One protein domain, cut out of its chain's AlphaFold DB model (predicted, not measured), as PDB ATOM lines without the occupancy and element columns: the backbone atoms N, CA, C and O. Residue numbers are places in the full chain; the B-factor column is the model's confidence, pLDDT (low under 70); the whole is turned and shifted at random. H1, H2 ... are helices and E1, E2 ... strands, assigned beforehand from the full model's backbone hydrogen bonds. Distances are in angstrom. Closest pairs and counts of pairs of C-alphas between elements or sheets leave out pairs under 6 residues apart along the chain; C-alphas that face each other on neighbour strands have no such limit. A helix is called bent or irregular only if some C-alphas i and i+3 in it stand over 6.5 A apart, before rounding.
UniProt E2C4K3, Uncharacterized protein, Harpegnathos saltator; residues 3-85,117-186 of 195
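This is residues 3 to 85 and 117 to 186 of the 195 residues of an uncharacterized protein of Harpegnathos saltator (UniProt E2C4K3). What is the main picture? A strongly twisted four-stranded sheet, E4 to E7, with H1 over one face makes one end of a rod; next comes a small three-stranded sheet, E1 to E3, and H2b, the long arm of the bent helix H2, runs along its face and on beyond it, with H3 folding back. What is it made of? The 153 printed residues hold three named helices and seven named strands, in the order E1 E2 E3 H1 E4 E5 E6 E7 H2 H3, a mixed class; the sheets, E4 - E5 - E6 - E7 and E1 - E2 - E3, are antiparallel. How large is it? It is loose, with a radius of gyration of the C-alphas of 20.6 A and spans of 72 by 29 by 23 A.

Where are the strands? E4 is residues 60 to 62, E5 65 to 72 (22.5 A), E6 75 to 82 (23.0 A) and E7 117 to 121. E1, residues 3 to 7, begins at C-alpha 3 (56.074, -27.798, -5.412); E2 is 14 to 20 and E3 28 to 31. Where are the helices? H1, residues 32 to 49, spans 24.4 A and is irregular, C-alphas 40 and 43 being 7.0 A apart. H2, residues 122 to 163, was assigned as one helix by its hydrogen bonds but is bent, C-alphas 130 and 133 being 7.4 A apart; its arms are H2a, 122 to 130, and H2b, 133 to 163, 45.4 A. H3, residues 171 to 185, 22.9 A, is only just irregular, with C-alphas 178 and 181 6.6 A apart, and ends at C-alpha 185 (58.235, -39.719, -16.093).

How is the larger sheet paired? E4 E5 E6 form a meander, each strand the antiparallel neighbour of the one before, in two hairpins: N 60 and O 67 are 2.9 A apart, N 66 and O 81 2.8 A. E7 is the antiparallel neighbour of E6, with N 78 and O 120 within hydrogen-bond range at 2.9 A. What is on it? H1 makes two layers with it, 8.0 A high, over E5 and E6 and along the strands; the closest C-alphas of H1 and E6 are Leu 49 and Arg 76, 5.4 A. H1, with residues 42 to 49 alone, touches H2a, on the same face, at a steep tilt of 43 degrees, opposite ways; their closest C-alphas are Leu 49 and Ala 122, 5.5 A. What of the smaller sheet? E1 E2 E3 form a second meander of two hairpins, with N 6 and O 15 at 2.8 A and N 30 and O 18 at 2.7 A. H1 and H2b are on its same face, in two layers; H2b runs along E2, 8.2 A high, with closest C-alphas Phe 14 and Ala 146, 5.4 A. H3 only grazes this sheet, with residues 179 to 183, and is near H2b. Are the helix backbones complete? In H2a and H2b every O i to N i+4 pair is within hydrogen-bond range; H1 has 11 of 14 and H3 6 of 11.

What is missing? Residues 86 to 116 are not printed, and C-alphas 85 and 117 are 15.1 A apart across this cut. How far does it reach? The two C-alphas farthest apart, Val 52 and Lys 167, are 71.9 A apart, and residues 162 to 168 stand free. Of the links printed whole, none is long. Where is confidence low? The mean pLDDT of the printed part is 84.3; 28 residues are under 70, among them 164 to 186.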
ATOM      1  N   ILE A   3      55.956 -28.922  -4.481       91.44
ATOM      2  CA  ILE A   3      56.074 -27.798  -5.412       91.44
ATOM      3  C   ILE A   3      56.916 -28.280  -6.592       91.44
ATOM      4  O   ILE A   3      57.976 -28.879  -6.385       91.44
ATOM      5  N   GLY A   4      56.449 -28.065  -7.816       91.12
ATOM      6  CA  GLY A   4      57.126 -28.564  -9.009       91.12
ATOM      7  C   GLY A   4      56.660 -27.885 -10.286       91.12
ATOM      8  O   GLY A   4      55.926 -26.903 -10.242       91.12
ATOM      9  N   LEU A   5      57.098 -28.416 -11.424       89.62
ATOM     10  CA  LEU A   5      56.605 -28.010 -12.736       89.62
ATOM     11  C   LEU A   5      55.540 -28.987 -13.215       89.62
ATOM     12  O   LEU A   5      55.657 -30.201 -13.030       89.62
ATOM     13  N   ARG A   6      54.528 -28.448 -13.881       88.50
ATOM     14  CA  ARG A   6      53.503 -29.190 -14.600       88.50
ATOM     15  C   ARG A   6      53.502 -28.724 -16.053       88.50
ATOM     16  O   ARG A   6      53.692 -27.546 -16.328       88.50
ATOM     17  N   ALA A   7      53.303 -29.655 -16.981       84.75
ATOM     18  CA  ALA A   7      53.001 -29.300 -18.360       84.75
ATOM     19  C   ALA A   7      51.563 -28.765 -18.440       84.75
ATOM     20  O   ALA A   7      50.645 -29.366 -17.866       84.75
ATOM     21  N   SER A   8      51.372 -27.661 -19.155       82.38
ATOM     22  CA  SER A   8      50.059 -27.081 -19.419       82.38
ATOM     23  C   SER A   8      49.161 -28.086 -20.143       82.38
ATOM     24  O   SER A   8      49.622 -29.079 -20.710       82.38
ATOM     25  N   ASN A   9      47.847 -27.852 -20.142       73.50
ATOM     26  CA  ASN A   9      46.883 -28.810 -20.702       73.50
ATOM     27  C   ASN A   9      47.094 -29.095 -22.199       73.50
ATOM     28  O   ASN A   9      46.746 -30.173 -22.674       73.50
ATOM     29  N   HIS A  10      47.692 -28.151 -22.929       71.88
ATOM     30  CA  HIS A  10      48.052 -28.309 -24.339       71.88
ATOM     31  C   HIS A  10      49.440 -28.932 -24.536       71.88
ATOM     32  O   HIS A  10      49.866 -29.148 -25.665       71.88
ATOM     33  N   GLY A  11      50.152 -29.212 -23.444       69.81
ATOM     34  CA  GLY A  11      51.492 -29.778 -23.435       69.81
ATOM     35  C   GLY A  11      52.577 -28.811 -23.890       69.81
ATOM     36  O   GLY A  11      53.731 -29.170 -23.804       69.81
ATOM     37  N   THR A  12      52.252 -27.601 -24.341       74.50
ATOM     38  CA  THR A  12      53.197 -26.714 -25.037       74.50
ATOM     39  C   THR A  12      54.111 -25.916 -24.117       74.50
ATOM     40  O   THR A  12      55.110 -25.359 -24.572       74.50
ATOM     41  N   THR A  13      53.770 -25.821 -22.835       84.50
ATOM     42  CA  THR A  13      54.484 -24.996 -21.860       84.50
ATOM     43  C   THR A  13      54.552 -25.691 -20.513       84.50
ATOM     44  O   THR A  13      53.657 -26.447 -20.143       84.50
ATOM     45  N   PHE A  14      55.607 -25.415 -19.759       87.56
ATOM     46  CA  PHE A  14      55.714 -25.765 -18.351       87.56
ATOM     47  C   PHE A  14      55.329 -24.570 -17.487       87.56
ATOM     48  O   PHE A  14      55.685 -23.431 -17.800       87.56
ATOM     49  N   GLU A  15      54.638 -24.846 -16.388       90.06
ATOM     50  CA  GLU A  15      54.242 -23.867 -15.382       90.06
ATOM     51  C   GLU A  15      54.484 -24.414 -13.965       90.06
ATOM     52  O   GLU A  15      54.420 -25.630 -13.751       90.06
ATOM     53  N   PRO A  16      54.786 -23.552 -12.981       90.25
ATOM     54  CA  PRO A  16      54.855 -23.970 -11.591       90.25
ATOM     55  C   PRO A  16      53.489 -24.424 -11.085       90.25
ATOM     56  O   PRO A  16      52.463 -23.806 -11.361       90.25
ATOM     57  N   THR A  17      53.495 -25.466 -10.267       91.56
ATOM     58  CA  THR A  17      52.319 -25.938  -9.548       91.56
ATOM     59  C   THR A  17      52.670 -26.239  -8.101       91.56
ATOM     60  O   THR A  17      53.768 -26.706  -7.777       91.56
ATOM     61  N   ILE A  18      51.706 -25.985  -7.228       93.31
ATOM     62  CA  ILE A  18      51.762 -26.313  -5.814       93.31
ATOM     63  C   ILE A  18      50.713 -27.387  -5.557       93.31
ATOM     64  O   ILE A  18      49.535 -27.206  -5.837       93.31
ATOM     65  N   LYS A  19      51.121 -28.519  -4.998       92.44
ATOM     66  CA  LYS A  19      50.223 -29.601  -4.609       92.44
ATOM     67  C   LYS A  19      50.133 -29.664  -3.092       92.44
ATOM     68  O   LYS A  19      51.080 -30.061  -2.399       92.44
ATOM     69  N   LEU A  20      48.956 -29.343  -2.574       90.81
ATOM     70  CA  LEU A  20      48.597 -29.639  -1.198       90.81
ATOM     71  C   LEU A  20      48.185 -31.109  -1.129       90.81
ATOM     72  O   LEU A  20      47.438 -31.592  -1.969       90.81
ATOM     73  N   SER A  21      48.706 -31.872  -0.175       88.38
ATOM     74  CA  SER A  21      48.368 -33.294  -0.027       88.38
ATOM     75  C   SER A  21      48.112 -33.592   1.436       88.38
ATOM     76  O   SER A  21      48.879 -33.146   2.290       88.38
ATOM     77  N   GLY A  22      47.019 -34.307   1.697       80.38
ATOM     78  CA  GLY A  22      46.707 -34.865   3.006       80.38
ATOM     79  C   GLY A  22      47.267 -36.280   3.146       80.38
ATOM     80  O   GLY A  22      48.328 -36.605   2.620       80.38
ATOM     81  N   ASN A  23      46.511 -37.141   3.821       71.94
ATOM     82  CA  ASN A  23      46.825 -38.563   3.987       71.94
ATOM     83  C   ASN A  23      46.611 -39.407   2.712       71.94
ATOM     84  O   ASN A  23      46.987 -40.577   2.686       71.94
ATOM     85  N   THR A  24      46.006 -38.841   1.667       67.81
ATOM     86  CA  THR A  24      45.783 -39.495   0.372       67.81
ATOM     87  C   THR A  24      46.814 -39.060  -0.671       67.81
ATOM     88  O   THR A  24      47.278 -37.921  -0.674       67.81
ATOM     89  N   SER A  25      47.142 -39.951  -1.612       64.31
ATOM     90  CA  SER A  25      48.088 -39.680  -2.710       64.31
ATOM     91  C   SER A  25      47.553 -38.679  -3.748       64.31
ATOM     92  O   SER A  25      48.315 -37.925  -4.368       64.31
ATOM     93  N   THR A  26      46.231 -38.634  -3.916       78.06
ATOM     94  CA  THR A  26      45.496 -37.591  -4.633       78.06
ATOM     95  C   THR A  26      45.451 -36.344  -3.755       78.06
ATOM     96  O   THR A  26      44.728 -36.303  -2.764       78.06
ATOM     97  N   GLY A  27      46.301 -35.370  -4.069       86.12
ATOM     98  CA  GLY A  27      46.317 -34.046  -3.446       86.12
ATOM     99  C   GLY A  27      45.676 -33.007  -4.363       86.12
ATOM    100  O   GLY A  27      45.491 -33.283  -5.545       86.12
ATOM    101  N   ILE A  28      45.379 -31.830  -3.824       90.06
ATOM    102  CA  ILE A  28      44.753 -30.708  -4.531       90.06
ATOM    103  C   ILE A  28      45.846 -29.851  -5.158       90.06
ATOM    104  O   ILE A  28      46.821 -29.497  -4.486       90.06
ATOM    105  N   GLN A  29      45.695 -29.540  -6.443       90.31
ATOM    106  CA  GLN A  29      46.641 -28.699  -7.163       90.31
ATOM    107  C   GLN A  29      46.208 -27.236  -7.129       90.31
ATOM    108  O   GLN A  29      45.044 -26.897  -7.298       90.31
ATOM    109  N   PHE A  30      47.193 -26.376  -6.941       91.50
ATOM    110  CA  PHE A  30      47.101 -24.936  -7.017       91.50
ATOM    111  C   PHE A  30      48.013 -24.517  -8.164       91.50
ATOM    112  O   PHE A  30      49.205 -24.854  -8.190       91.50
ATOM    113  N   ASP A  31      47.452 -23.796  -9.127       89.56
ATOM    114  CA  ASP A  31      48.273 -22.936  -9.966       89.56
ATOM    115  C   ASP A  31      48.746 -21.723  -9.144       89.56
ATOM    116  O   ASP A  31      48.308 -21.486  -8.009       89.56
ATOM    117  N   PHE A  32      49.671 -20.955  -9.712       88.19
ATOM    118  CA  PHE A  32      50.237 -19.803  -9.020       88.19
ATOM    119  C   PHE A  32      49.164 -18.764  -8.645       88.19
ATOM    120  O   PHE A  32      49.164 -18.251  -7.530       88.19
ATOM    121  N   ALA A  33      48.190 -18.511  -9.523       90.50
ATOM    122  CA  ALA A  33      47.123 -17.543  -9.269       90.50
ATOM    123  C   ALA A  33      46.174 -17.980  -8.134       90.50
ATOM    124  O   ALA A  33      45.715 -17.159  -7.341       90.50
ATOM    125  N   THR A  34      45.876 -19.274  -8.050       92.56
ATOM    126  CA  THR A  34      45.058 -19.883  -6.996       92.56
ATOM    127  C   THR A  34      45.795 -19.827  -5.667       92.56
ATOM    128  O   THR A  34      45.174 -19.536  -4.647       92.56
ATOM    129  N   TRP A  35      47.111 -20.060  -5.666       93.94
ATOM    130  CA  TRP A  35      47.938 -19.927  -4.470       93.94
ATOM    131  C   TRP A  35      47.988 -18.492  -3.940       93.94
ATOM    132  O   TRP A  35      47.763 -18.289  -2.750       93.94
ATOM    133  N   GLU A  36      48.206 -17.499  -4.808       94.00
ATOM    134  CA  GLU A  36      48.198 -16.084  -4.404       94.00
ATOM    135  C   GLU A  36      46.873 -15.701  -3.737       94.00
ATOM    136  O   GLU A  36      46.863 -15.205  -2.611       94.00
ATOM    137  N   LYS A  37      45.743 -16.054  -4.361       94.25
ATOM    138  CA  LYS A  37      44.424 -15.831  -3.758       94.25
ATOM    139  C   LYS A  37      44.248 -16.603  -2.450       94.25
ATOM    140  O   LYS A  37      43.682 -16.074  -1.504       94.25
ATOM    141  N   PHE A  38      44.727 -17.845  -2.357       94.50
ATOM    142  CA  PHE A  38      44.655 -18.627  -1.118       94.50
ATOM    143  C   PHE A  38      45.380 -17.923   0.042       94.50
ATOM    144  O   PHE A  38      44.851 -17.888   1.155       94.50
ATOM    145  N   LYS A  39      46.538 -17.299  -0.218       94.75
ATOM    146  CA  LYS A  39      47.282 -16.508   0.778       94.75
ATOM    147  C   LYS A  39      46.495 -15.304   1.291       94.75
ATOM    148  O   LYS A  39      46.535 -15.034   2.489       94.75
ATOM    149  N   GLU A  40      45.727 -14.625   0.440       94.94
ATOM    150  CA  GLU A  40      44.872 -13.500   0.861       94.94
ATOM    151  C   GLU A  40      43.865 -13.919   1.947       94.94
ATOM    152  O   GLU A  40      43.583 -13.158   2.877       94.94
ATOM    153  N   TYR A  41      43.377 -15.162   1.883       94.31
ATOM    154  CA  TYR A  41      42.455 -15.715   2.876       94.31
ATOM    155  C   TYR A  41      43.147 -16.337   4.090       94.31
ATOM    156  O   TYR A  41      42.462 -16.585   5.084       94.31
ATOM    157  N   MET A  42      44.467 -16.559   4.079       94.38
ATOM    158  CA  MET A  42      45.160 -17.243   5.180       94.38
ATOM    159  C   MET A  42      44.922 -16.559   6.528       94.38
ATOM    160  O   MET A  42      44.580 -17.227   7.501       94.38
ATOM    161  N   LYS A  43      44.977 -15.222   6.576       93.38
ATOM    162  CA  LYS A  43      44.695 -14.469   7.806       93.38
ATOM    163  C   LYS A  43      43.275 -14.721   8.321       93.38
ATOM    164  O   LYS A  43      43.078 -14.941   9.515       93.38
ATOM    165  N   HIS A  44      42.277 -14.698   7.435       93.00
ATOM    166  CA  HIS A  44      40.891 -14.979   7.817       93.00
ATOM    167  C   HIS A  44      40.748 -16.425   8.307       93.00
ATOM    168  O   HIS A  44      40.094 -16.678   9.324       93.00
ATOM    169  N   ILE A  45      41.361 -17.373   7.605       94.69
ATOM    170  CA  ILE A  45      41.339 -18.786   7.963       94.69
ATOM    171  C   ILE A  45      41.952 -18.997   9.349       94.69
ATOM    172  O   ILE A  45      41.309 -19.613  10.198       94.69
ATOM    173  N   GLY A  46      43.125 -18.415   9.610       94.44
ATOM    174  CA  GLY A  46      43.794 -18.470  10.908       94.44
ATOM    175  C   GLY A  46      42.912 -17.925  12.031       94.44
ATOM    176  O   GLY A  46      42.700 -18.610  13.031       94.44
ATOM    177  N   VAL A  47      42.298 -16.752  11.840       93.81
ATOM    178  CA  VAL A  47      41.346 -16.181  12.814       93.81
ATOM    179  C   VAL A  47      40.155 -17.113  13.051       93.81
ATOM    180  O   VAL A  47      39.739 -17.304  14.192       93.81
ATOM    181  N   SER A  48      39.608 -17.718  11.994       93.00
ATOM    182  CA  SER A  48      38.480 -18.645  12.104       93.00
ATOM    183  C   SER A  48      38.848 -19.908  12.878       93.00
ATOM    184  O   SER A  48      38.072 -20.325  13.736       93.00
ATOM    185  N   LEU A  49      40.017 -20.496  12.608       94.31
ATOM    186  CA  LEU A  49      40.493 -21.727  13.246       94.31
ATOM    187  C   LEU A  49      40.776 -21.546  14.741       94.31
ATOM    188  O   LEU A  49      40.496 -22.457  15.518       94.31
ATOM    189  N   HIS A  50      41.253 -20.368  15.143       93.12
ATOM    190  CA  HIS A  50      41.550 -20.032  16.540       93.12
ATOM    191  C   HIS A  50      40.374 -19.381  17.283       93.12
ATOM    192  O   HIS A  50      40.480 -19.055  18.465       93.12
ATOM    193  N   SER A  51      39.246 -19.164  16.606       88.94
ATOM    194  CA  SER A  51      38.075 -18.540  17.212       88.94
ATOM    195  C   SER A  51      37.380 -19.472  18.207       88.94
ATOM    196  O   SER A  51      37.162 -20.652  17.940       88.94
ATOM    197  N   VAL A  52      36.923 -18.909  19.325       82.69
ATOM    198  CA  VAL A  52      36.062 -19.592  20.309       82.69
ATOM    199  C   VAL A  52      34.563 -19.412  20.031       82.69
ATOM    200  O   VAL A  52      33.726 -20.023  20.694       82.69
ATOM    201  N   THR A  53      34.200 -18.573  19.057       82.62
ATOM    202  CA  THR A  53      32.799 -18.293  18.702       82.62
ATOM    203  C   THR A  53      32.128 -19.562  18.165       82.62
ATOM    204  O   THR A  53      32.804 -20.479  17.716       82.62
ATOM    205  N   ARG A  54      30.793 -19.668  18.182       77.44
ATOM    206  CA  ARG A  54      30.082 -20.802  17.543       77.44
ATOM    207  C   ARG A  54      29.769 -20.587  16.061       77.44
ATOM    208  O   ARG A  54      29.447 -21.544  15.371       77.44
ATOM    209  N   ALA A  55      29.875 -19.352  15.577       85.31
ATOM    210  CA  ALA A  55      29.624 -19.013  14.184       85.31
ATOM    211  C   ALA A  55      30.659 -19.688  13.270       85.31
ATOM    212  O   ALA A  55      31.870 -19.611  13.510       85.31
ATOM    213  N   VAL A  56      30.162 -20.358  12.236       87.25
ATOM    214  CA  VAL A  56      30.964 -20.944  11.164       87.25
ATOM    215  C   VAL A  56      30.924 -19.958   9.996       87.25
ATOM    216  O   VAL A  56      29.823 -19.569   9.609       87.25
ATOM    217  N   PRO A  57      32.074 -19.498   9.475       91.25
ATOM    218  CA  PRO A  57      32.087 -18.595   8.329       91.25
ATOM    219  C   PRO A  57      31.539 -19.251   7.062       91.25
ATOM    220  O   PRO A  57      31.580 -20.475   6.917       91.25
ATOM    221  N   GLU A  58      31.097 -18.412   6.128       93.38
ATOM    222  CA  GLU A  58      30.702 -18.852   4.792       93.38
ATOM    223  C   GLU A  58      31.880 -19.493   4.036       93.38
ATOM    224  O   GLU A  58      33.036 -19.090   4.227       93.38
ATOM    225  N   PRO A  59      31.618 -20.487   3.169       93.81
ATOM    226  CA  PRO A  59      32.634 -21.053   2.294       93.81
ATOM    227  C   PRO A  59      33.294 -20.003   1.396       93.81
ATOM    228  O   PRO A  59      32.641 -19.110   0.859       93.81
ATOM    229  N   VAL A  60      34.598 -20.158   1.178       94.00
ATOM    230  CA  VAL A  60      35.368 -19.326   0.249       94.00
ATOM    231  C   VAL A  60      35.609 -20.110  -1.034       94.00
ATOM    232  O   VAL A  60      36.093 -21.242  -0.997       94.00
ATOM    233  N   HIS A  61      35.312 -19.497  -2.177       92.12
ATOM    234  CA  HIS A  61      35.543 -20.083  -3.495       92.12
ATOM    235  C   HIS A  61      36.704 -19.370  -4.195       92.12
ATOM    236  O   HIS A  61      36.668 -18.159  -4.408       92.12
ATOM    237  N   ILE A  62      37.737 -20.131  -4.557       91.56
ATOM    238  CA  ILE A  62      38.960 -19.648  -5.196       91.56
ATOM    239  C   ILE A  62      39.207 -20.480  -6.450       91.56
ATOM    240  O   ILE A  62      39.715 -21.592  -6.365       91.56
ATOM    241  N   ASN A  63      38.890 -19.928  -7.622       89.12
ATOM    242  CA  ASN A  63      39.027 -20.634  -8.901       89.12
ATOM    243  C   ASN A  63      38.343 -22.023  -8.830       89.12
ATOM    244  O   ASN A  63      37.155 -22.105  -8.517       89.12
ATOM    245  N   ASP A  64      39.093 -23.102  -9.067       86.94
ATOM    246  CA  ASP A  64      38.616 -24.486  -9.004       86.94
ATOM    247  C   ASP A  64      38.770 -25.108  -7.594       86.94
ATOM    248  O   ASP A  64      38.768 -26.326  -7.445       86.94
ATOM    249  N   VAL A  65      38.904 -24.301  -6.536       91.12
ATOM    250  CA  VAL A  65      39.048 -24.753  -5.142       91.12
ATOM    251  C   VAL A  65      37.981 -24.111  -4.250       91.12
ATOM    252  O   VAL A  65      37.716 -22.914  -4.331       91.12
ATOM    253  N   THR A  66      37.393 -24.894  -3.348       94.00
ATOM    254  CA  THR A  66      36.504 -24.404  -2.284       94.00
ATOM    255  C   THR A  66      37.108 -24.678  -0.914       94.00
ATOM    256  O   THR A  66      37.541 -25.794  -0.630       94.00
ATOM    257  N   ILE A  67      37.086 -23.678  -0.037       95.00
ATOM    258  CA  ILE A  67      37.462 -23.785   1.372       95.00
ATOM    259  C   ILE A  67      36.178 -23.713   2.192       95.00
ATOM    260  O   ILE A  67      35.504 -22.686   2.221       95.00
ATOM    261  N   THR A  68      35.836 -24.804   2.867       95.19
ATOM    262  CA  THR A  68      34.704 -24.854   3.800       95.19
ATOM    263  C   THR A  68      35.209 -24.866   5.234       95.19
ATOM    264  O   THR A  68      36.243 -25.464   5.535       95.19
ATOM    265  N   PHE A  69      34.481 -24.207   6.130       94.81
ATOM    266  CA  PHE A  69      34.790 -24.190   7.554       94.81
ATOM    267  C   PHE A  69      33.931 -25.220   8.278       94.81
ATOM    268  O   PHE A  69      32.735 -25.346   8.027       94.81
ATOM    269  N   THR A  70      34.543 -25.962   9.193       92.12
ATOM    270  CA  THR A  70      33.868 -26.997   9.977       92.12
ATOM    271  C   THR A  70      34.213 -26.838  11.451       92.12
ATOM    272  O   THR A  70      35.332 -26.464  11.808       92.12
ATOM    273  N   ALA A  71      33.237 -27.104  12.314       91.44
ATOM    274  CA  ALA A  71      33.415 -27.103  13.756       91.44
ATOM    275  C   ALA A  71      32.651 -28.290  14.351       91.44
ATOM    276  O   ALA A  71      31.442 -28.410  14.159       91.44
ATOM    277  N   ALA A  72      33.351 -29.170  15.063       86.62
ATOM    278  CA  ALA A  72      32.761 -30.330  15.723       86.62
ATOM    279  C   ALA A  72      33.477 -30.593  17.049       86.62
ATOM    280  O   ALA A  72      34.701 -30.532  17.116       86.62
ATOM    281  N   TYR A  73      32.715 -30.881  18.108       87.25
ATOM    282  CA  TYR A  73      33.254 -31.191  19.442       87.25
ATOM    283  C   TYR A  73      34.249 -30.145  19.984       87.25
ATOM    284  O   TYR A  73      35.217 -30.483  20.654       87.25
ATOM    285  N   GLY A  74      34.032 -28.863  19.668       84.00
ATOM    286  CA  GLY A  74      34.930 -27.773  20.069       84.00
ATOM    287  C   GLY A  74      36.209 -27.650  19.231       84.00
ATOM    288  O   GLY A  74      36.984 -26.728  19.457       84.00
ATOM    289  N   VAL A  75      36.413 -28.522  18.241       89.12
ATOM    290  CA  VAL A  75      37.548 -28.473  17.314       89.12
ATOM    291  C   VAL A  75      37.113 -27.837  16.000       89.12
ATOM    292  O   VAL A  75      36.081 -28.201  15.431       89.12
ATOM    293  N   ARG A  76      37.918 -26.895  15.506       93.88
ATOM    294  CA  ARG A  76      37.714 -26.212  14.228       93.88
ATOM    295  C   ARG A  76      38.705 -26.709  13.184       93.88
ATOM    296  O   ARG A  76      39.864 -26.985  13.491       93.88
ATOM    297  N   ALA A  77      38.238 -26.813  11.950       94.69
ATOM    298  CA  ALA A  77      39.050 -27.199  10.808       94.69
ATOM    299  C   ALA A  77      38.530 -26.538   9.532       94.69
ATOM    300  O   ALA A  77      37.343 -26.223   9.418       94.69
ATOM    301  N   ILE A  78      39.409 -26.392   8.550       95.38
ATOM    302  CA  ILE A  78      39.019 -26.119   7.170       95.38
ATOM    303  C   ILE A  78      39.057 -27.407   6.364       95.38
ATOM    304  O   ILE A  78      39.902 -28.271   6.594       95.38
ATOM    305  N   MET A  79      38.167 -27.512   5.391       93.81
ATOM    306  CA  MET A  79      38.208 -28.532   4.361       93.81
ATOM    307  C   MET A  79      38.373 -27.845   3.010       93.81
ATOM    308  O   MET A  79      37.492 -27.117   2.551       93.81
ATOM    309  N   VAL A  80      39.522 -28.084   2.393       93.62
ATOM    310  CA  VAL A  80      39.862 -27.638   1.045       93.62
ATOM    311  C   VAL A  80      39.414 -28.720   0.076       93.62
ATOM    312  O   VAL A  80      39.738 -29.890   0.271       93.62
ATOM    313  N   THR A  81      38.655 -28.339  -0.940       91.38
ATOM    314  CA  THR A  81      38.030 -29.242  -1.909       91.38
ATOM    315  C   THR A  81      38.362 -28.771  -3.313       91.38
ATOM    316  O   THR A  81      38.204 -27.588  -3.605       91.38
ATOM    317  N   GLU A  82      38.799 -29.676  -4.184       88.38
ATOM    318  CA  GLU A  82      38.921 -29.374  -5.611       88.38
ATOM    319  C   GLU A  82      37.537 -29.468  -6.268       88.38
ATOM    320  O   GLU A  82      36.895 -30.522  -6.283       88.38
ATOM    321  N   ASN A  83      37.064 -28.352  -6.811       80.88
ATOM    322  CA  ASN A  83      35.867 -28.293  -7.627       80.88
ATOM    323  C   ASN A  83      36.234 -28.834  -9.007       80.88
ATOM    324  O   ASN A  83      36.608 -28.085  -9.907       80.88
ATOM    325  N   THR A  84      36.126 -30.146  -9.208       65.19
ATOM    326  CA  THR A  84      36.176 -30.676 -10.570       65.19
ATOM    327  C   THR A  84      35.054 -30.006 -11.354       65.19
ATOM    328  O   THR A  84      33.882 -30.246 -11.050       65.19
ATOM    329  N   LYS A  85      35.387 -29.178 -12.355       50.97
ATOM    330  CA  LYS A  85      34.427 -28.821 -13.402       50.97
ATOM    331  C   LYS A  85      33.869 -30.144 -13.896       50.97
ATOM    332  O   LYS A  85      34.603 -30.942 -14.477       50.97
ATOM    333  N   ASN A 117      39.352 -34.134  -0.876       88.25
ATOM    334  CA  ASN A 117      39.168 -33.198   0.227       88.25
ATOM    335  C   ASN A 117      40.371 -33.271   1.168       88.25
ATOM    336  O   ASN A 117      40.746 -34.352   1.625       88.25
ATOM    337  N   ILE A 118      40.950 -32.119   1.491       91.38
ATOM    338  CA  ILE A 118      42.048 -31.992   2.449       91.38
ATOM    339  C   ILE A 118      41.535 -31.233   3.662       91.38
ATOM    340  O   ILE A 118      41.128 -30.079   3.553       91.38
ATOM    341  N   VAL A 119      41.567 -31.883   4.822       92.19
ATOM    342  CA  VAL A 119      41.160 -31.281   6.094       92.19
ATOM    343  C   VAL A 119      42.396 -30.788   6.837       92.19
ATOM    344  O   VAL A 119      43.363 -31.532   6.985       92.19
ATOM    345  N   MET A 120      42.362 -29.547   7.318       94.38
ATOM    346  CA  MET A 120      43.425 -28.951   8.129       94.38
ATOM    347  C   MET A 120      42.840 -28.339   9.400       94.38
ATOM    348  O   MET A 120      41.915 -27.529   9.348       94.38
ATOM    349  N   GLN A 121      43.391 -28.738  10.543       94.56
ATOM    350  CA  GLN A 121      43.155 -28.107  11.844       94.56
ATOM    351  C   GLN A 121      44.166 -26.978  12.068       94.56
ATOM    352  O   GLN A 121      45.134 -26.878  11.313       94.56
ATOM    353  N   ALA A 122      43.961 -26.176  13.121       94.88
ATOM    354  CA  ALA A 122      44.819 -25.043  13.486       94.88
ATOM    355  C   ALA A 122      46.316 -25.369  13.354       94.88
ATOM    356  O   ALA A 122      46.980 -24.804  12.501       94.88
ATOM    357  N   THR A 123      46.810 -26.407  14.035       94.50
ATOM    358  CA  THR A 123      48.238 -26.768  14.012       94.50
ATOM    359  C   THR A 123      48.782 -27.083  12.613       94.50
ATOM    360  O   THR A 123      49.903 -26.707  12.279       94.50
ATOM    361  N   SER A 124      48.012 -27.782  11.773       93.81
ATOM    362  CA  SER A 124      48.435 -28.076  10.395       93.81
ATOM    363  C   SER A 124      48.418 -26.822   9.523       93.81
ATOM    364  O   SER A 124      49.277 -26.669   8.656       93.81
ATOM    365  N   PHE A 125      47.445 -25.941   9.753       95.94
ATOM    366  CA  PHE A 125      47.339 -24.663   9.066       95.94
ATOM    367  C   PHE A 125      48.462 -23.702   9.480       95.94
ATOM    368  O   PHE A 125      49.080 -23.109   8.606       95.94
ATOM    369  N   ASP A 126      48.810 -23.631  10.763       95.88
ATOM    370  CA  ASP A 126      49.924 -22.818  11.269       95.88
ATOM    371  C   ASP A 126      51.250 -23.262  10.651       95.88
ATOM    372  O   ASP A 126      52.071 -22.447  10.233       95.88
ATOM    373  N   GLY A 127      51.441 -24.581  10.528       95.44
ATOM    374  CA  GLY A 127      52.581 -25.145   9.816       95.44
ATOM    375  C   GLY A 127      52.626 -24.716   8.347       95.44
ATOM    376  O   GLY A 127      53.701 -24.397   7.845       95.44
ATOM    377  N   LEU A 128      51.475 -24.674   7.664       94.69
ATOM    378  CA  LEU A 128      51.365 -24.188   6.286       94.69
ATOM    379  C   LEU A 128      51.671 -22.686   6.187       94.69
ATOM    380  O   LEU A 128      52.450 -22.287   5.323       94.69
ATOM    381  N   GLU A 129      51.099 -21.874   7.078       95.38
ATOM    382  CA  GLU A 129      51.317 -20.427   7.132       95.38
ATOM    383  C   GLU A 129      52.805 -20.108   7.343       95.38
ATOM    384  O   GLU A 129      53.374 -19.297   6.606       95.38
ATOM    385  N   LEU A 130      53.468 -20.831   8.253       95.94
ATOM    386  CA  LEU A 130      54.895 -20.679   8.545       95.94
ATOM    387  C   LEU A 130      55.787 -20.909   7.315       95.94
ATOM    388  O   LEU A 130      56.751 -20.169   7.104       95.94
ATOM    389  N   ILE A 131      55.476 -21.912   6.488       95.00
ATOM    390  CA  ILE A 131      56.291 -22.264   5.311       95.00
ATOM    391  C   ILE A 131      55.919 -21.483   4.042       95.00
ATOM    392  O   ILE A 131      56.554 -21.685   3.005       95.00
ATOM    393  N   THR A 132      54.933 -20.580   4.097       95.06
ATOM    394  CA  THR A 132      54.444 -19.799   2.940       95.06
ATOM    395  C   THR A 132      55.575 -19.094   2.197       95.06
ATOM    396  O   THR A 132      55.680 -19.210   0.980       95.06
ATOM    397  N   LYS A 133      56.502 -18.457   2.924       94.62
ATOM    398  CA  LYS A 133      57.659 -17.767   2.324       94.62
ATOM    399  C   LYS A 133      58.576 -18.715   1.546       94.62
ATOM    400  O   LYS A 133      59.109 -18.347   0.505       94.62
ATOM    401  N   CYS A 134      58.763 -19.939   2.041       94.69
ATOM    402  CA  CYS A 134      59.561 -20.956   1.358       94.69
ATOM    403  C   CYS A 134      58.854 -21.468   0.099       94.69
ATOM    404  O   CYS A 134      59.514 -21.746  -0.903       94.69
ATOM    405  N   ILE A 135      57.523 -21.579   0.144       94.25
ATOM    406  CA  ILE A 135      56.711 -21.950  -1.017       94.25
ATOM    407  C   ILE A 135      56.830 -20.875  -2.098       94.25
ATOM    408  O   ILE A 135      57.127 -21.211  -3.243       94.25
ATOM    409  N   ASP A 136      56.687 -19.604  -1.727       93.88
ATOM    410  CA  ASP A 136      56.787 -18.466  -2.646       93.88
ATOM    411  C   ASP A 136      58.162 -18.414  -3.324       93.88
ATOM    412  O   ASP A 136      58.248 -18.451  -4.552       93.88
ATOM    413  N   ALA A 137      59.246 -18.468  -2.540       95.06
ATOM    414  CA  ALA A 137      60.606 -18.473  -3.080       95.06
ATOM    415  C   ALA A 137      60.849 -19.653  -4.039       95.06
ATOM    416  O   ALA A 137      61.492 -19.509  -5.082       95.06
ATOM    417  N   ARG A 138      60.315 -20.841  -3.721       94.25
ATOM    418  CA  ARG A 138      60.433 -22.007  -4.602       94.25
ATOM    419  C   ARG A 138      59.614 -21.839  -5.881       94.25
ATOM    420  O   ARG A 138      60.073 -22.263  -6.942       94.25
ATOM    421  N   CYS A 139      58.437 -21.230  -5.805       92.44
ATOM    422  CA  CYS A 139      57.618 -20.919  -6.973       92.44
ATOM    423  C   CYS A 139      58.307 -19.922  -7.902       92.44
ATOM    424  O   CYS A 139      58.349 -20.171  -9.104       92.44
ATOM    425  N   GLU A 140      58.913 -18.860  -7.373       93.69
ATOM    426  CA  GLU A 140      59.679 -17.886  -8.165       93.69
ATOM    427  C   GLU A 140      60.865 -18.537  -8.897       93.69
ATOM    428  O   GLU A 140      61.074 -18.322 -10.097       93.69
ATOM    429  N   GLN A 141      61.605 -19.416  -8.210       94.25
ATOM    430  CA  GLN A 141      62.667 -20.209  -8.838       94.25
ATOM    431  C   GLN A 141      62.116 -21.055  -9.991       94.25
ATOM    432  O   GLN A 141      62.665 -21.050 -11.094       94.25
ATOM    433  N   LEU A 142      61.011 -21.765  -9.757       93.88
ATOM    434  CA  LEU A 142      60.383 -22.608 -10.770       93.88
ATOM    435  C   LEU A 142      59.801 -21.799 -11.932       93.88
ATOM    436  O   LEU A 142      59.846 -22.287 -13.054       93.88
ATOM    437  N   GLN A 143      59.325 -20.569 -11.717       92.69
ATOM    438  CA  GLN A 143      58.919 -19.672 -12.808       92.69
ATOM    439  C   GLN A 143      60.104 -19.329 -13.711       92.69
ATOM    440  O   GLN A 143      59.985 -19.381 -14.936       92.69
ATOM    441  N   THR A 144      61.265 -19.041 -13.120       94.31
ATOM    442  CA  THR A 144      62.495 -18.783 -13.883       94.31
ATOM    443  C   THR A 144      62.908 -20.008 -14.700       94.31
ATOM    444  O   THR A 144      63.172 -19.892 -15.898       94.31
ATOM    445  N   PHE A 145      62.892 -21.198 -14.089       92.38
ATOM    446  CA  PHE A 145      63.188 -22.447 -14.797       92.38
ATOM    447  C   PHE A 145      62.168 -22.758 -15.893       92.38
ATOM    448  O   PHE A 145      62.557 -23.126 -16.999       92.38
ATOM    449  N   ALA A 146      60.877 -22.578 -15.619       92.31
ATOM    450  CA  ALA A 146      59.808 -22.773 -16.590       92.31
ATOM    451  C   ALA A 146      60.013 -21.880 -17.817       92.31
ATOM    452  O   ALA A 146      59.947 -22.366 -18.942       92.31
ATOM    453  N   LYS A 147      60.334 -20.597 -17.608       93.44
ATOM    454  CA  LYS A 147      60.647 -19.667 -18.697       93.44
ATOM    455  C   LYS A 147      61.809 -20.173 -19.550       93.44
ATOM    456  O   LYS A 147      61.659 -20.257 -20.764       93.44
ATOM    457  N   LEU A 148      62.918 -20.567 -18.920       93.94
ATOM    458  CA  LEU A 148      64.088 -21.090 -19.627       93.94
ATOM    459  C   LEU A 148      63.745 -22.331 -20.465       93.94
ATOM    460  O   LEU A 148      64.053 -22.373 -21.653       93.94
ATOM    461  N   VAL A 149      63.071 -23.319 -19.870       90.75
ATOM    462  CA  VAL A 149      62.668 -24.551 -20.569       90.75
ATOM    463  C   VAL A 149      61.729 -24.234 -21.735       90.75
ATOM    464  O   VAL A 149      61.903 -24.772 -22.827       90.75
ATOM    465  N   ASN A 150      60.769 -23.331 -21.533       92.31
ATOM    466  CA  ASN A 150      59.823 -22.921 -22.569       92.31
ATOM    467  C   ASN A 150      60.512 -22.170 -23.719       92.31
ATOM    468  O   ASN A 150      60.157 -22.370 -24.880       92.31
ATOM    469  N   ASP A 151      61.502 -21.326 -23.421       93.50
ATOM    470  CA  ASP A 151      62.282 -20.617 -24.436       93.50
ATOM    471  C   ASP A 151      63.177 -21.586 -25.229       93.50
ATOM    472  O   ASP A 151      63.222 -21.501 -26.458       93.50
ATOM    473  N   CYS A 152      63.803 -22.567 -24.570       89.44
ATOM    474  CA  CYS A 152      64.539 -23.642 -25.244       89.44
ATOM    475  C   CYS A 152      63.631 -24.484 -26.149       89.44
ATOM    476  O   CYS A 152      63.992 -24.759 -27.292       89.44
ATOM    477  N   ALA A 153      62.446 -24.870 -25.668       87.56
ATOM    478  CA  ALA A 153      61.477 -25.620 -26.463       87.56
ATOM    479  C   ALA A 153      61.058 -24.832 -27.712       87.56
ATOM    480  O   ALA A 153      61.053 -25.376 -28.813       87.56
ATOM    481  N   ARG A 154      60.785 -23.529 -27.557       88.38
ATOM    482  CA  ARG A 154      60.458 -22.641 -28.679       88.38
ATOM    483  C   ARG A 154      61.606 -22.553 -29.682       88.38
ATOM    484  O   ARG A 154      61.365 -22.675 -30.875       88.38
ATOM    485  N   PHE A 155      62.837 -22.382 -29.203       89.75
ATOM    486  CA  PHE A 155      64.020 -22.337 -30.061       89.75
ATOM    487  C   PHE A 155      64.187 -23.626 -30.876       89.75
ATOM    488  O   PHE A 155      64.384 -23.560 -32.086       89.75
ATOM    489  N   LEU A 156      64.049 -24.794 -30.239       86.56
ATOM    490  CA  LEU A 156      64.144 -26.087 -30.919       86.56
ATOM    491  C   LEU A 156      63.059 -26.260 -31.985       86.56
ATOM    492  O   LEU A 156      63.368 -26.704 -33.086       86.56
ATOM    493  N   VAL A 157      61.811 -25.890 -31.681       85.31
ATOM    494  CA  VAL A 157      60.707 -25.941 -32.653       85.31
ATOM    495  C   VAL A 157      61.020 -25.066 -33.868       85.31
ATOM    496  O   VAL A 157      60.966 -25.559 -34.992       85.31
ATOM    497  N   THR A 158      61.446 -23.818 -33.651       86.00
ATOM    498  CA  THR A 158      61.835 -22.910 -34.740       86.00
ATOM    499  C   THR A 158      62.979 -23.482 -35.580       86.00
ATOM    500  O   THR A 158      62.934 -23.433 -36.807       86.00
ATOM    501  N   GLU A 159      64.003 -24.055 -34.946       83.75
ATOM    502  CA  GLU A 159      65.155 -24.616 -35.657       83.75
ATOM    503  C   GLU A 159      64.765 -25.828 -36.520       83.75
ATOM    504  O   GLU A 159      65.239 -25.979 -37.649       83.75
ATOM    505  N   ILE A 160      63.872 -26.679 -36.005       81.94
ATOM    506  CA  ILE A 160      63.325 -27.839 -36.717       81.94
ATOM    507  C   ILE A 160      62.505 -27.383 -37.934       81.94
ATOM    508  O   ILE A 160      62.711 -27.901 -39.033       81.94
ATOM    509  N   GLU A 161      61.622 -26.395 -37.767       80.38
ATOM    510  CA  GLU A 161      60.799 -25.836 -38.850       80.38
ATOM    511  C   GLU A 161      61.637 -25.181 -39.959       80.38
ATOM    512  O   GLU A 161      61.301 -25.298 -41.139       80.38
ATOM    513  N   LEU A 162      62.737 -24.510 -39.600       77.69
ATOM    514  CA  LEU A 162      63.629 -23.856 -40.563       77.69
ATOM    515  C   LEU A 162      64.486 -24.848 -41.359       77.69
ATOM    516  O   LEU A 162      64.780 -24.598 -42.530       77.69
ATOM    517  N   ARG A 163      64.917 -25.956 -40.740       73.75
ATOM    518  CA  ARG A 163      65.853 -26.914 -41.357       73.75
ATOM    519  C   ARG A 163      65.184 -28.068 -42.099       73.75
ATOM    520  O   ARG A 163      65.846 -28.708 -42.917       73.75
ATOM    521  N   LEU A 164      63.910 -28.358 -41.843       62.03
ATOM    522  CA  LEU A 164      63.204 -29.446 -42.520       62.03
ATOM    523  C   LEU A 164      62.429 -28.948 -43.750       62.03
ATOM    524  O   LEU A 164      61.648 -28.001 -43.663       62.03
ATOM    525  N   PRO A 165      62.564 -29.608 -44.916       59.22
ATOM    526  CA  PRO A 165      61.689 -29.347 -46.050       59.22
ATOM    527  C   PRO A 165      60.230 -29.599 -45.642       59.22
ATOM    528  O   PRO A 165      59.896 -30.710 -45.232       59.22
ATOM    529  N   LYS A 166      59.344 -28.604 -45.828       58.50
ATOM    530  CA  LYS A 166      57.898 -28.619 -45.479       58.50
ATOM    531  C   LYS A 166      57.086 -29.831 -45.979       58.50
ATOM    532  O   LYS A 166      55.919 -29.965 -45.650       58.50
ATOM    533  N   LYS A 167      57.683 -30.697 -46.800       58.19
ATOM    534  CA  LYS A 167      57.075 -31.904 -47.371       58.19
ATOM    535  C   LYS A 167      57.122 -33.116 -46.425       58.19
ATOM    536  O   LYS A 167      56.418 -34.080 -46.687       58.19
ATOM    537  N   ASN A 168      57.933 -33.067 -45.360       54.94
ATOM    538  CA  ASN A 168      58.213 -34.214 -44.479       54.94
ATOM    539  C   ASN A 168      57.887 -33.965 -42.992       54.94
ATOM    540  O   ASN A 168      58.228 -34.793 -42.151       54.94
ATOM    541  N   LEU A 169      57.289 -32.824 -42.647       56.59
ATOM    542  CA  LEU A 169      56.963 -32.468 -41.266       56.59
ATOM    543  C   LEU A 169      55.504 -32.811 -40.970       56.59
ATOM    544  O   LEU A 169      54.597 -32.100 -41.392       56.59
ATOM    545  N   ASP A 170      55.295 -33.893 -40.227       68.38
ATOM    546  CA  ASP A 170      54.059 -34.088 -39.480       68.38
ATOM    547  C   ASP A 170      54.198 -33.316 -38.158       68.38
ATOM    548  O   ASP A 170      54.942 -33.714 -37.254       68.38
ATOM    549  N   GLU A 171      53.544 -32.154 -38.081       64.00
ATOM    550  CA  GLU A 171      53.576 -31.290 -36.896       64.00
ATOM    551  C   GLU A 171      53.136 -32.018 -35.619       64.00
ATOM    552  O   GLU A 171      53.621 -31.689 -34.529       64.00
ATOM    553  N   ASP A 172      52.253 -33.015 -35.733       64.81
ATOM    554  CA  ASP A 172      51.753 -33.762 -34.582       64.81
ATOM    555  C   ASP A 172      52.817 -34.715 -34.028       64.81
ATOM    556  O   ASP A 172      52.902 -34.883 -32.810       64.81
ATOM    557  N   ILE A 173      53.698 -35.264 -34.873       66.62
ATOM    558  CA  ILE A 173      54.800 -36.139 -34.435       66.62
ATOM    559  C   ILE A 173      55.853 -35.347 -33.649       66.62
ATOM    560  O   ILE A 173      56.335 -35.817 -32.613       66.62
ATOM    561  N   VAL A 174      56.197 -34.132 -34.087       63.59
ATOM    562  CA  VAL A 174      57.189 -33.284 -33.395       63.59
ATOM    563  C   VAL A 174      56.658 -32.825 -32.035       63.59
ATOM    564  O   VAL A 174      57.352 -32.953 -31.021       63.59
ATOM    565  N   LYS A 175      55.402 -32.362 -31.988       65.00
ATOM    566  CA  LYS A 175      54.733 -31.963 -30.740       65.00
ATOM    567  C   LYS A 175      54.588 -33.155 -29.790       65.00
ATOM    568  O   LYS A 175      54.902 -33.034 -28.608       65.00
ATOM    569  N   GLN A 176      54.183 -34.326 -30.285       64.00
ATOM    570  CA  GLN A 176      54.093 -35.523 -29.447       64.00
ATOM    571  C   GLN A 176      55.460 -35.955 -28.920       64.00
ATOM    572  O   GLN A 176      55.568 -36.246 -27.738       64.00
ATOM    573  N   THR A 177      56.520 -35.944 -29.724       64.50
ATOM    574  CA  THR A 177      57.837 -36.426 -29.269       64.50
ATOM    575  C   THR A 177      58.434 -35.536 -28.175       64.50
ATOM    576  O   THR A 177      58.914 -36.045 -27.164       64.50
ATOM    577  N   LEU A 178      58.342 -34.208 -28.313       62.44
ATOM    578  CA  LEU A 178      58.891 -33.267 -27.324       62.44
ATOM    579  C   LEU A 178      58.114 -33.260 -25.995       62.44
ATOM    580  O   LEU A 178      58.697 -33.040 -24.930       62.44
ATOM    581  N   PHE A 179      56.805 -33.522 -26.038       61.47
ATOM    582  CA  PHE A 179      55.933 -33.375 -24.870       61.47
ATOM    583  C   PHE A 179      55.414 -34.703 -24.285       61.47
ATOM    584  O   PHE A 179      55.006 -34.734 -23.122       61.47
ATOM    585  N   ALA A 180      55.478 -35.825 -25.014       54.59
ATOM    586  CA  ALA A 180      55.044 -37.138 -24.520       54.59
ATOM    587  C   ALA A 180      56.066 -37.805 -23.588       54.59
ATOM    588  O   ALA A 180      55.661 -38.475 -22.635       54.59
ATOM    589  N   GLU A 181      57.374 -37.590 -23.781       48.72
ATOM    590  CA  GLU A 181      58.403 -38.226 -22.938       48.72
ATOM    591  C   GLU A 181      58.380 -37.711 -21.482       48.72
ATOM    592  O   GLU A 181      58.740 -38.420 -20.539       48.72
ATOM    593  N   ASN A 182      57.843 -36.505 -21.273       47.97
ATOM    594  CA  ASN A 182      57.629 -35.911 -19.951       47.97
ATOM    595  C   ASN A 182      56.324 -36.375 -19.275       47.97
ATOM    596  O   ASN A 182      56.133 -36.165 -18.077       47.97
ATOM    597  N   ARG A 183      55.433 -37.049 -20.017       43.94
ATOM    598  CA  ARG A 183      54.169 -37.592 -19.496       43.94
ATOM    599  C   ARG A 183      54.357 -38.954 -18.821       43.94
ATOM    600  O   ARG A 183      53.636 -39.265 -17.880       43.94
ATOM    601  N   ALA A 184      55.345 -39.738 -19.260       40.75
ATOM    602  CA  ALA A 184      55.664 -41.045 -18.677       40.75
ATOM    603  C   ALA A 184      56.509 -40.944 -17.391       40.75
ATOM    604  O   ALA A 184      56.340 -41.747 -16.476       40.75
ATOM    605  N   LYS A 185      57.369 -39.921 -17.273       41.25
ATOM    606  CA  LYS A 185      58.235 -39.719 -16.093       41.25
ATOM    607  C   LYS A 185      57.532 -39.041 -14.909       41.25
ATOM    608  O   LYS A 185      58.017 -39.137 -13.788       41.25
ATOM    609  N   SER A 186      56.361 -38.425 -15.103       37.91
ATOM    610  CA  SER A 186      55.565 -37.880 -13.987       37.91
ATOM    611  C   SER A 186      54.765 -38.944 -13.219       37.91
ATOM    612  O   SER A 186      54.244 -38.651 -12.145       37.91
TER     613      SER A 186